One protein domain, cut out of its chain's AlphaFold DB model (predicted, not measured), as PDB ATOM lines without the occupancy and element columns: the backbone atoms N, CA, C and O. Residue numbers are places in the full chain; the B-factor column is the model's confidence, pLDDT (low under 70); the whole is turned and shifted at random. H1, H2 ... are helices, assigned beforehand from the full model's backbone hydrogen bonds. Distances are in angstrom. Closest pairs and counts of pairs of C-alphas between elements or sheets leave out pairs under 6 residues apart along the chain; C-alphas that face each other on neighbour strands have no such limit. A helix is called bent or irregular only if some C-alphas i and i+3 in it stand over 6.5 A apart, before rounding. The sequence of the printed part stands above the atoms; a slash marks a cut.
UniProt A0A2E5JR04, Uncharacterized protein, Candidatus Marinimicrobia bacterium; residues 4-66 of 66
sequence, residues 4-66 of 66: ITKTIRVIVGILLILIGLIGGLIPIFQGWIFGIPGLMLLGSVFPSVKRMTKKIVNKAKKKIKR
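AT A GLANCE: This is residues 4 to 66 of the 66 residues of an uncharacterized protein of Candidatus Marinimicrobia bacterium (UniProt A0A2E5JR04). A long helical arm, H1, sticks out from a V-shaped hairpin made by two helices, H2 and H3; a stretch of five residues, 26 to 30, joins the arm to the hairpin, and H1 touches no other helix. H3 folds back beside H2 after the turn at Phe 46, and its last residues, 61 to 64, stand free of H2. The printed part has 63 residues with three named helices, in the order H1, H2, H3, and no named strand; the class is all helix. The whole is extended, with a radius of gyration of the C-alphas of 20.3 A, and its outline is flat, with spans of 61 by 31 by 13 A.

HOW THE PARTS SIT: H1, residues 4 to 25, comes first and stands free together with residues 26 to 31. H2, residues 31 to 45, follows after a tight link of 5 residues, and H1 and H2 are apart. H3, residues 47 to 64, follows H2 after a tight link of 1 residue, and H1 and H3 are apart too. H2 and H3 form a helical hairpin. They touch, H3 with its residues 49 to 57 alone, and the closest C-alphas of the two, those of Gly 43 and Lys 50, are 3.7 A apart. Their lines stand at a steep tilt of 35.0 degrees, only just beyond shallow, and they run opposite ways. In H1 every pair of O i and N i+4 is within hydrogen-bond range; in H2 it is 9 of 11 pairs and in H3 12 of 14.

IN THESE COORDINATES: H1 begins at Ile 4, with its C-alpha at (-0.947, -49.167, 13.652), and ends at Leu 25; it is 31.7 A long from first to last C-alpha. H2 runs from Gly 31, with its C-alpha at (-5.073, -32.345, 51.346), to Val 45, over 21.0 A. It is neither bent nor irregular, but only just: C-alphas 33 and 36 are 6.1 A apart. H3 runs from Pro 47 to Ile 64, over 26.1 A, and its last C-alpha is at (-10.130, -17.028, 55.279).

THE WHOLE: The two C-alphas farthest apart, those of Ile 4 and Pro 47, are 61.8 A apart, and those of the first and last printed residues, Ile 4 and Arg 66, are 56.6 A apart. The printed part has no cut, and both links are tight. Residues 61 to 66, of which 61 to 64 belong to H3, stand free, and Arg 66 is the chain's last residue. The mean pLDDT of the printed part is 82.6; it is under 70 at residues 25 to 31 and at residues 65 to 66.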
ATOM      1  N   ILE A   4      -1.694 -49.257  12.393       85.62
ATOM      2  CA  ILE A   4      -0.947 -49.167  13.652       85.62
ATOM      3  C   ILE A   4      -1.185 -47.824  14.364       85.62
ATOM      4  O   ILE A   4      -1.431 -47.797  15.567       85.62
ATOM      5  N   THR A   5      -1.176 -46.700  13.638       88.06
ATOM      6  CA  THR A   5      -1.365 -45.377  14.257       88.06
ATOM      7  C   THR A   5      -2.809 -45.143  14.694       88.06
ATOM      8  O   THR A   5      -3.042 -44.407  15.654       88.06
ATOM      9  N   LYS A   6      -3.782 -45.806  14.053       87.81
ATOM     10  CA  LYS A   6      -5.182 -45.804  14.504       87.81
ATOM     11  C   LYS A   6      -5.336 -46.561  15.820       87.81
ATOM     12  O   LYS A   6      -5.920 -46.015  16.751       87.81
ATOM     13  N   THR A   7      -4.760 -47.758  15.921       91.31
ATOM     14  CA  THR A   7      -4.798 -48.569  17.148       91.31
ATOM     15  C   THR A   7      -4.150 -47.841  18.325       91.31
ATOM     16  O   THR A   7      -4.751 -47.744  19.391       91.31
ATOM     17  N   ILE A   8      -2.977 -47.233  18.116       93.69
ATOM     18  CA  ILE A   8      -2.293 -46.439  19.149       93.69
ATOM     19  C   ILE A   8      -3.168 -45.269  19.615       93.69
ATOM     20  O   ILE A   8      -3.305 -45.043  20.814       93.69
ATOM     21  N   ARG A   9      -3.803 -44.541  18.688       91.81
ATOM     22  CA  ARG A   9      -4.657 -43.393  19.030       91.81
ATOM     23  C   ARG A   9      -5.884 -43.806  19.852       91.81
ATOM     24  O   ARG A   9      -6.267 -43.066  20.754       91.81
ATOM     25  N   VAL A  10      -6.463 -44.978  19.585       94.56
ATOM     26  CA  VAL A  10      -7.577 -45.532  20.375       94.56
ATOM     27  C   VAL A  10      -7.121 -45.886  21.791       94.56
ATOM     28  O   VAL A  10      -7.758 -45.466  22.754       94.56
ATOM     29  N   ILE A  11      -5.990 -46.581  21.934       95.69
ATOM     30  CA  ILE A  11      -5.435 -46.959  23.244       95.69
ATOM     31  C   ILE A  11      -5.117 -45.716  24.081       95.69
ATOM     32  O   ILE A  11      -5.512 -45.627  25.243       95.69
ATOM     33  N   VAL A  12      -4.451 -44.728  23.478       95.44
ATOM     34  CA  VAL A  12      -4.115 -43.457  24.131       95.44
ATOM     35  C   VAL A  12      -5.380 -42.699  24.542       95.44
ATOM     36  O   VAL A  12      -5.449 -42.201  25.663       95.44
ATOM     37  N   GLY A  13      -6.403 -42.660  23.682       95.00
ATOM     38  CA  GLY A  13      -7.696 -42.045  23.997       95.00
ATOM     39  C   GLY A  13      -8.392 -42.698  25.193       95.00
ATOM     40  O   GLY A  13      -8.884 -41.996  26.073       95.00
ATOM     41  N   ILE A  14      -8.374 -44.030  25.273       95.38
ATOM     42  CA  ILE A  14      -8.940 -44.778  26.405       95.38
ATOM     43  C   ILE A  14      -8.162 -44.484  27.697       95.38
ATOM     44  O   ILE A  14      -8.778 -44.212  28.726       95.38
ATOM     45  N   LEU A  15      -6.824 -44.463  27.647       95.06
ATOM     46  CA  LEU A  15      -5.986 -44.102  28.799       95.06
ATOM     47  C   LEU A  15      -6.302 -42.692  29.322       95.06
ATOM     48  O   LEU A  15      -6.434 -42.492  30.528       95.06
ATOM     49  N   LEU A  16      -6.447 -41.725  28.413       91.56
ATOM     50  CA  LEU A  16      -6.798 -40.340  28.737       91.56
ATOM     51  C   LEU A  16      -8.182 -40.230  29.383       91.56
ATOM     52  O   LEU A  16      -8.337 -39.477  30.341       91.56
ATOM     53  N   ILE A  17      -9.168 -40.999  28.912       92.12
ATOM     54  CA  ILE A  17     -10.507 -41.049  29.516       92.12
ATOM     55  C   ILE A  17     -10.443 -41.626  30.934       92.12
ATOM     56  O   ILE A  17     -11.069 -41.075  31.835       92.12
ATOM     57  N   LEU A  18      -9.661 -42.685  31.163       92.00
ATOM     58  CA  LEU A  18      -9.497 -43.275  32.497       92.00
ATOM     59  C   LEU A  18      -8.822 -42.304  33.474       92.00
ATOM     60  O   LEU A  18      -9.318 -42.106  34.580       92.00
ATOM     61  N   ILE A  19      -7.731 -41.654  33.061       89.00
ATOM     62  CA  ILE A  19      -7.042 -40.649  33.884       89.00
ATOM     63  C   ILE A  19      -7.947 -39.433  34.118       89.00
ATOM     64  O   ILE A  19      -7.987 -38.914  35.228       89.00
ATOM     65  N   GLY A  20      -8.705 -39.003  33.107       84.69
ATOM     66  CA  GLY A  20      -9.673 -37.912  33.215       84.69
ATOM     67  C   GLY A  20     -10.849 -38.239  34.136       84.69
ATOM     68  O   GLY A  20     -11.289 -37.374  34.883       84.69
ATOM     69  N   LEU A  21     -11.318 -39.489  34.151       84.56
ATOM     70  CA  LEU A  21     -12.344 -39.961  35.082       84.56
ATOM     71  C   LEU A  21     -11.809 -40.022  36.512       84.56
ATOM     72  O   LEU A  21     -12.446 -39.496  37.415       84.56
ATOM     73  N   ILE A  22     -10.624 -40.596  36.727       83.88
ATOM     74  CA  ILE A  22     -10.009 -40.677  38.060       83.88
ATOM     75  C   ILE A  22      -9.661 -39.271  38.571       83.88
ATOM     76  O   ILE A  22      -9.983 -38.929  39.703       83.88
ATOM     77  N   GLY A  23      -9.059 -38.425  37.735       75.56
ATOM     78  CA  GLY A  23      -8.700 -37.049  38.083       75.56
ATOM     79  C   GLY A  23      -9.903 -36.109  38.215       75.56
ATOM     80  O   GLY A  23      -9.869 -35.192  39.030       75.56
ATOM     81  N   GLY A  24     -10.975 -36.345  37.456       70.38
ATOM     82  CA  GLY A  24     -12.216 -35.568  37.508       70.38
ATOM     83  C   GLY A  24     -13.134 -35.951  38.669       70.38
ATOM     84  O   GLY A  24     -13.795 -35.082  39.232       70.38
ATOM     85  N   LEU A  25     -13.148 -37.228  39.070       65.06
ATOM     86  CA  LEU A  25     -13.898 -37.710  40.236       65.06
ATOM     87  C   LEU A  25     -13.128 -37.509  41.553       65.06
ATOM     88  O   LEU A  25     -13.739 -37.427  42.618       65.06
ATOM     89  N   ILE A  26     -11.794 -37.386  41.494       64.19
ATOM     90  CA  ILE A  26     -10.922 -37.158  42.655       64.19
ATOM     91  C   ILE A  26     -10.331 -35.730  42.657       64.19
ATOM     92  O   ILE A  26      -9.120 -35.548  42.533       64.19
ATOM     93  N   PRO A  27     -11.148 -34.693  42.924       61.41
ATOM     94  CA  PRO A  27     -10.683 -33.452  43.536       61.41
ATOM     95  C   PRO A  27     -11.025 -33.387  45.041       61.41
ATOM     96  O   PRO A  27     -10.897 -32.336  45.660       61.41
ATOM     97  N   ILE A  28     -11.453 -34.498  45.665       57.72
ATOM     98  CA  ILE A  28     -11.892 -34.542  47.079       57.72
ATOM     99  C   ILE A  28     -10.706 -34.543  48.063       57.72
ATOM    100  O   ILE A  28     -10.805 -34.016  49.171       57.72
ATOM    101  N   PHE A  29      -9.540 -35.053  47.649       58.81
ATOM    102  CA  PHE A  29      -8.306 -35.033  48.444       58.81
ATOM    103  C   PHE A  29      -7.469 -33.775  48.206       58.81
ATOM    104  O   PHE A  29      -6.240 -33.826  48.146       58.81
ATOM    105  N   GLN A  30      -8.104 -32.607  48.118       66.88
ATOM    106  CA  GLN A  30      -7.377 -31.381  48.417       66.88
ATOM    107  C   GLN A  30      -6.898 -31.534  49.866       66.88
ATOM    108  O   GLN A  30      -7.713 -31.514  50.781       66.88
ATOM    109  N   GLY A  31      -5.604 -31.797  50.084       69.56
ATOM    110  CA  GLY A  31      -5.073 -32.345  51.346       69.56
ATOM    111  C   GLY A  31      -5.434 -31.575  52.627       69.56
ATOM    112  O   GLY A  31      -5.294 -32.098  53.726       69.56
ATOM    113  N   TRP A  32      -5.961 -30.358  52.506       75.12
ATOM    114  CA  TRP A  32      -6.533 -29.564  53.588       75.12
ATOM    115  C   TRP A  32      -7.990 -29.927  53.944       75.12
ATOM    116  O   TRP A  32      -8.314 -29.923  55.131       75.12
ATOM    117  N   ILE A  33      -8.842 -30.288  52.973       78.81
ATOM    118  CA  ILE A  33     -10.249 -30.688  53.180       78.81
ATOM    119  C   ILE A  33     -10.335 -31.982  53.990       78.81
ATOM    120  O   ILE A  33     -11.159 -32.073  54.889       78.81
ATOM    121  N   PHE A  34      -9.453 -32.949  53.730       82.12
ATOM    122  CA  PHE A  34      -9.393 -34.202  54.496       82.12
ATOM    123  C   PHE A  34      -8.401 -34.138  55.669       82.12
ATOM    124  O   PHE A  34      -8.637 -34.720  56.729       82.12
ATOM    125  N   GLY A  35      -7.307 -33.385  55.519       85.44
ATOM    126  CA  GLY A  35      -6.262 -33.287  56.537       85.44
ATOM    127  C   GLY A  35      -6.687 -32.522  57.787       85.44
ATOM    128  O   GLY A  35      -6.348 -32.942  58.890       85.44
ATOM    129  N   ILE A  36      -7.453 -31.429  57.665       85.81
ATOM    130  CA  ILE A  36      -7.893 -30.655  58.840       85.81
ATOM    131  C   ILE A  36      -8.888 -31.453  59.704       85.81
ATOM    132  O   ILE A  36      -8.649 -31.548  60.911       85.81
ATOM    133  N   PRO A  37      -9.951 -32.071  59.148       86.38
ATOM    134  CA  PRO A  37     -10.854 -32.925  59.920       86.38
ATOM    135  C   PRO A  37     -10.144 -34.145  60.508       86.38
ATOM    136  O   PRO A  37     -10.342 -34.448  61.683       86.38
ATOM    137  N   GLY A  38      -9.257 -34.794  59.744       87.19
ATOM    138  CA  GLY A  38      -8.468 -35.929  60.230       87.19
ATOM    139  C   GLY A  38      -7.557 -35.553  61.401       87.19
ATOM    140  O   GLY A  38      -7.576 -36.208  62.441       87.19
ATOM    141  N   LEU A  39      -6.828 -34.440  61.302       88.81
ATOM    142  CA  LEU A  39      -6.012 -33.913  62.402       88.81
ATOM    143  C   LEU A  39      -6.852 -33.490  63.614       88.81
ATOM    144  O   LEU A  39      -6.367 -33.529  64.747       88.81
ATOM    145  N   MET A  40      -8.095 -33.056  63.404       86.94
ATOM    146  CA  MET A  40      -9.022 -32.702  64.481       86.94
ATOM    147  C   MET A  40      -9.534 -33.942  65.210       86.94
ATOM    148  O   MET A  40      -9.611 -33.923  66.439       86.94
ATOM    149  N   LEU A  41      -9.763 -35.032  64.475       89.19
ATOM    150  CA  LEU A  41     -10.097 -36.339  65.028       89.19
ATOM    151  C   LEU A  41      -8.905 -36.947  65.785       89.19
ATOM    152  O   LEU A  41      -9.048 -37.346  66.931       89.19
ATOM    153  N   LEU A  42      -7.690 -36.920  65.227       88.25
ATOM    154  CA  LEU A  42      -6.490 -37.372  65.949       88.25
ATOM    155  C   LEU A  42      -6.183 -36.497  67.176       88.25
ATOM    156  O   LEU A  42      -5.647 -36.971  68.176       88.25
ATOM    157  N   GLY A  43      -6.532 -35.212  67.125       85.81
ATOM    158  CA  GLY A  43      -6.396 -34.299  68.256       85.81
ATOM    159  C   GLY A  43      -7.383 -34.558  69.400       85.81
ATOM    160  O   GLY A  43      -7.162 -34.039  70.495       85.81
ATOM    161  N   SER A  44      -8.461 -35.323  69.191       83.00
ATOM    162  CA  SER A  44      -9.371 -35.699  70.282       83.00
ATOM    163  C   SER A  44      -8.812 -36.849  71.123       83.00
ATOM    164  O   SER A  44      -9.005 -36.848  72.335       83.00
ATOM    165  N   VAL A  45      -8.052 -37.759  70.502       88.06
ATOM    166  CA  VAL A  45      -7.402 -38.906  71.158       88.06
ATOM    167  C   VAL A  45      -5.987 -38.601  71.659       88.06
ATOM    168  O   VAL A  45      -5.608 -39.087  72.721       88.06
ATOM    169  N   PHE A  46      -5.212 -37.754  70.969       86.94
ATOM    170  CA  PHE A  46      -3.841 -37.418  71.373       86.94
ATOM    171  C   PHE A  46      -3.691 -35.941  71.793       86.94
ATOM    172  O   PHE A  46      -3.790 -35.038  70.949       86.94
ATOM    173  N   PRO A  47      -3.356 -35.644  73.068       79.06
ATOM    174  CA  PRO A  47      -3.240 -34.265  73.559       79.06
ATOM    175  C   PRO A  47      -2.119 -33.454  72.884       79.06
ATOM    176  O   PRO A  47      -2.245 -32.234  72.733       79.06
ATOM    177  N   SER A  48      -1.052 -34.109  72.416       83.56
ATOM    178  CA  SER A  48       0.037 -33.469  71.665       83.56
ATOM    179  C   SER A  48      -0.414 -32.996  70.279       83.56
ATOM    180  O   SER A  48      -0.137 -31.859  69.885       83.56
ATOM    181  N   VAL A  49      -1.189 -33.825  69.568       84.81
ATOM    182  CA  VAL A  49      -1.725 -33.505  68.236       84.81
ATOM    183  C   VAL A  49      -2.777 -32.401  68.335       84.81
ATOM    184  O   VAL A  49      -2.764 -31.472  67.531       84.81
ATOM    185  N   LYS A  50      -3.596 -32.395  69.395       83.62
ATOM    186  CA  LYS A  50      -4.598 -31.347  69.669       83.62
ATOM    187  C   LYS A  50      -4.034 -29.927  69.577       83.62
ATOM    188  O   LYS A  50      -4.639 -29.043  68.965       83.62
ATOM    189  N   ARG A  51      -2.868 -29.692  70.190       86.50
ATOM    190  CA  ARG A  51      -2.207 -28.374  70.197       86.50
ATOM    191  C   ARG A  51      -1.728 -27.984  68.801       86.50
ATOM    192  O   ARG A  51      -1.852 -26.819  68.420       86.50
ATOM    193  N   MET A  52      -1.212 -28.948  68.042       86.44
ATOM    194  CA  MET A  52      -0.762 -28.747  66.666       86.44
ATOM    195  C   MET A  52      -1.942 -28.439  65.737       86.44
ATOM    196  O   MET A  52      -1.924 -27.414  65.052       86.44
ATOM    197  N   THR A  53      -3.011 -29.236  65.797       86.75
ATOM    198  CA  THR A  53      -4.229 -29.021  65.007       86.75
ATOM    199  C   THR A  53      -4.839 -27.652  65.290       86.75
ATOM    200  O   THR A  53      -5.171 -26.924  64.359       86.75
ATOM    201  N   LYS A  54      -4.898 -27.222  66.558       86.31
ATOM    202  CA  LYS A  54      -5.424 -25.895  66.929       86.31
ATOM    203  C   LYS A  54      -4.624 -24.741  66.306       86.31
ATOM    204  O   LYS A  54      -5.215 -23.750  65.880       86.31
ATOM    205  N   LYS A  55      -3.293 -24.864  66.201       87.50
ATOM    206  CA  LYS A  55      -2.439 -23.870  65.520       87.50
ATOM    207  C   LYS A  55      -2.710 -23.830  64.012       87.50
ATOM    208  O   LYS A  55      -2.803 -22.740  63.448       87.50
ATOM    209  N   ILE A  56      -2.854 -24.995  63.380       86.00
ATOM    210  CA  ILE A  56      -3.136 -25.127  61.941       86.00
ATOM    211  C   ILE A  56      -4.517 -24.543  61.613       86.00
ATOM    212  O   ILE A  56      -4.630 -23.700  60.724       86.00
ATOM    213  N   VAL A  57      -5.540 -24.893  62.396       85.44
ATOM    214  CA  VAL A  57      -6.910 -24.370  62.257       85.44
ATOM    215  C   VAL A  57      -6.957 -22.853  62.451       85.44
ATOM    216  O   VAL A  57      -7.595 -22.156  61.664       85.44
ATOM    217  N   ASN A  58      -6.248 -22.304  63.444       86.94
ATOM    218  CA  ASN A  58      -6.199 -20.852  63.653       86.94
ATOM    219  C   ASN A  58      -5.509 -20.109  62.500       86.94
ATOM    220  O   ASN A  58      -5.978 -19.043  62.097       86.94
ATOM    221  N   LYS A  59      -4.422 -20.661  61.943       82.25
ATOM    222  CA  LYS A  59      -3.773 -20.094  60.749       82.25
ATOM    223  C   LYS A  59      -4.705 -20.141  59.534       82.25
ATOM    224  O   LYS A  59      -4.804 -19.142  58.825       82.25
ATOM    225  N   ALA A  60      -5.422 -21.248  59.338       81.94
ATOM    226  CA  ALA A  60      -6.401 -21.397  58.263       81.94
ATOM    227  C   ALA A  60      -7.560 -20.391  58.403       81.94
ATOM    228  O   ALA A  60      -7.840 -19.651  57.462       81.94
ATOM    229  N   LYS A  61      -8.156 -20.261  59.600       79.31
ATOM    230  CA  LYS A  61      -9.208 -19.263  59.880       79.31
ATOM    231  C   LYS A  61      -8.751 -17.830  59.617       79.31
ATOM    232  O   LYS A  61      -9.508 -17.043  59.058       79.31
ATOM    233  N   LYS A  62      -7.520 -17.480  60.003       80.88
ATOM    234  CA  LYS A  62      -6.972 -16.131  59.790       80.88
ATOM    235  C   LYS A  62      -6.766 -15.809  58.306       80.88
ATOM    236  O   LYS A  62      -6.861 -14.646  57.936       80.88
ATOM    237  N   LYS A  63      -6.501 -16.824  57.475       73.06
ATOM    238  CA  LYS A  63      -6.345 -16.681  56.021       73.06
ATOM    239  C   LYS A  63      -7.686 -16.541  55.287       73.06
ATOM    240  O   LYS A  63      -7.710 -15.931  54.236       73.06
ATOM    241  N   ILE A  64      -8.767 -17.097  55.844       73.19
ATOM    242  CA  ILE A  64     -10.130 -17.028  55.279       73.19
ATOM    243  C   ILE A  64     -10.854 -15.727  55.669       73.19
ATOM    244  O   ILE A  64     -11.705 -15.254  54.931       73.19
ATOM    245  N   LYS A  65     -10.542 -15.148  56.838       63.75
ATOM    246  CA  LYS A  65     -11.176 -13.909  57.337       63.75
ATOM    247  C   LYS A  65     -10.518 -12.617  56.809       63.75
ATOM    248  O   LYS A  65     -10.881 -11.534  57.255       63.75
ATOM    249  N   ARG A  66      -9.508 -12.726  55.946       52.78
ATOM    250  CA  ARG A  66      -8.821 -11.600  55.303       52.78
ATOM    251  C   ARG A  66      -9.232 -11.547  53.846       52.78
ATOM    252  O   ARG A  66      -9.365 -10.413  53.354       52.78
TER     253      ARG A  66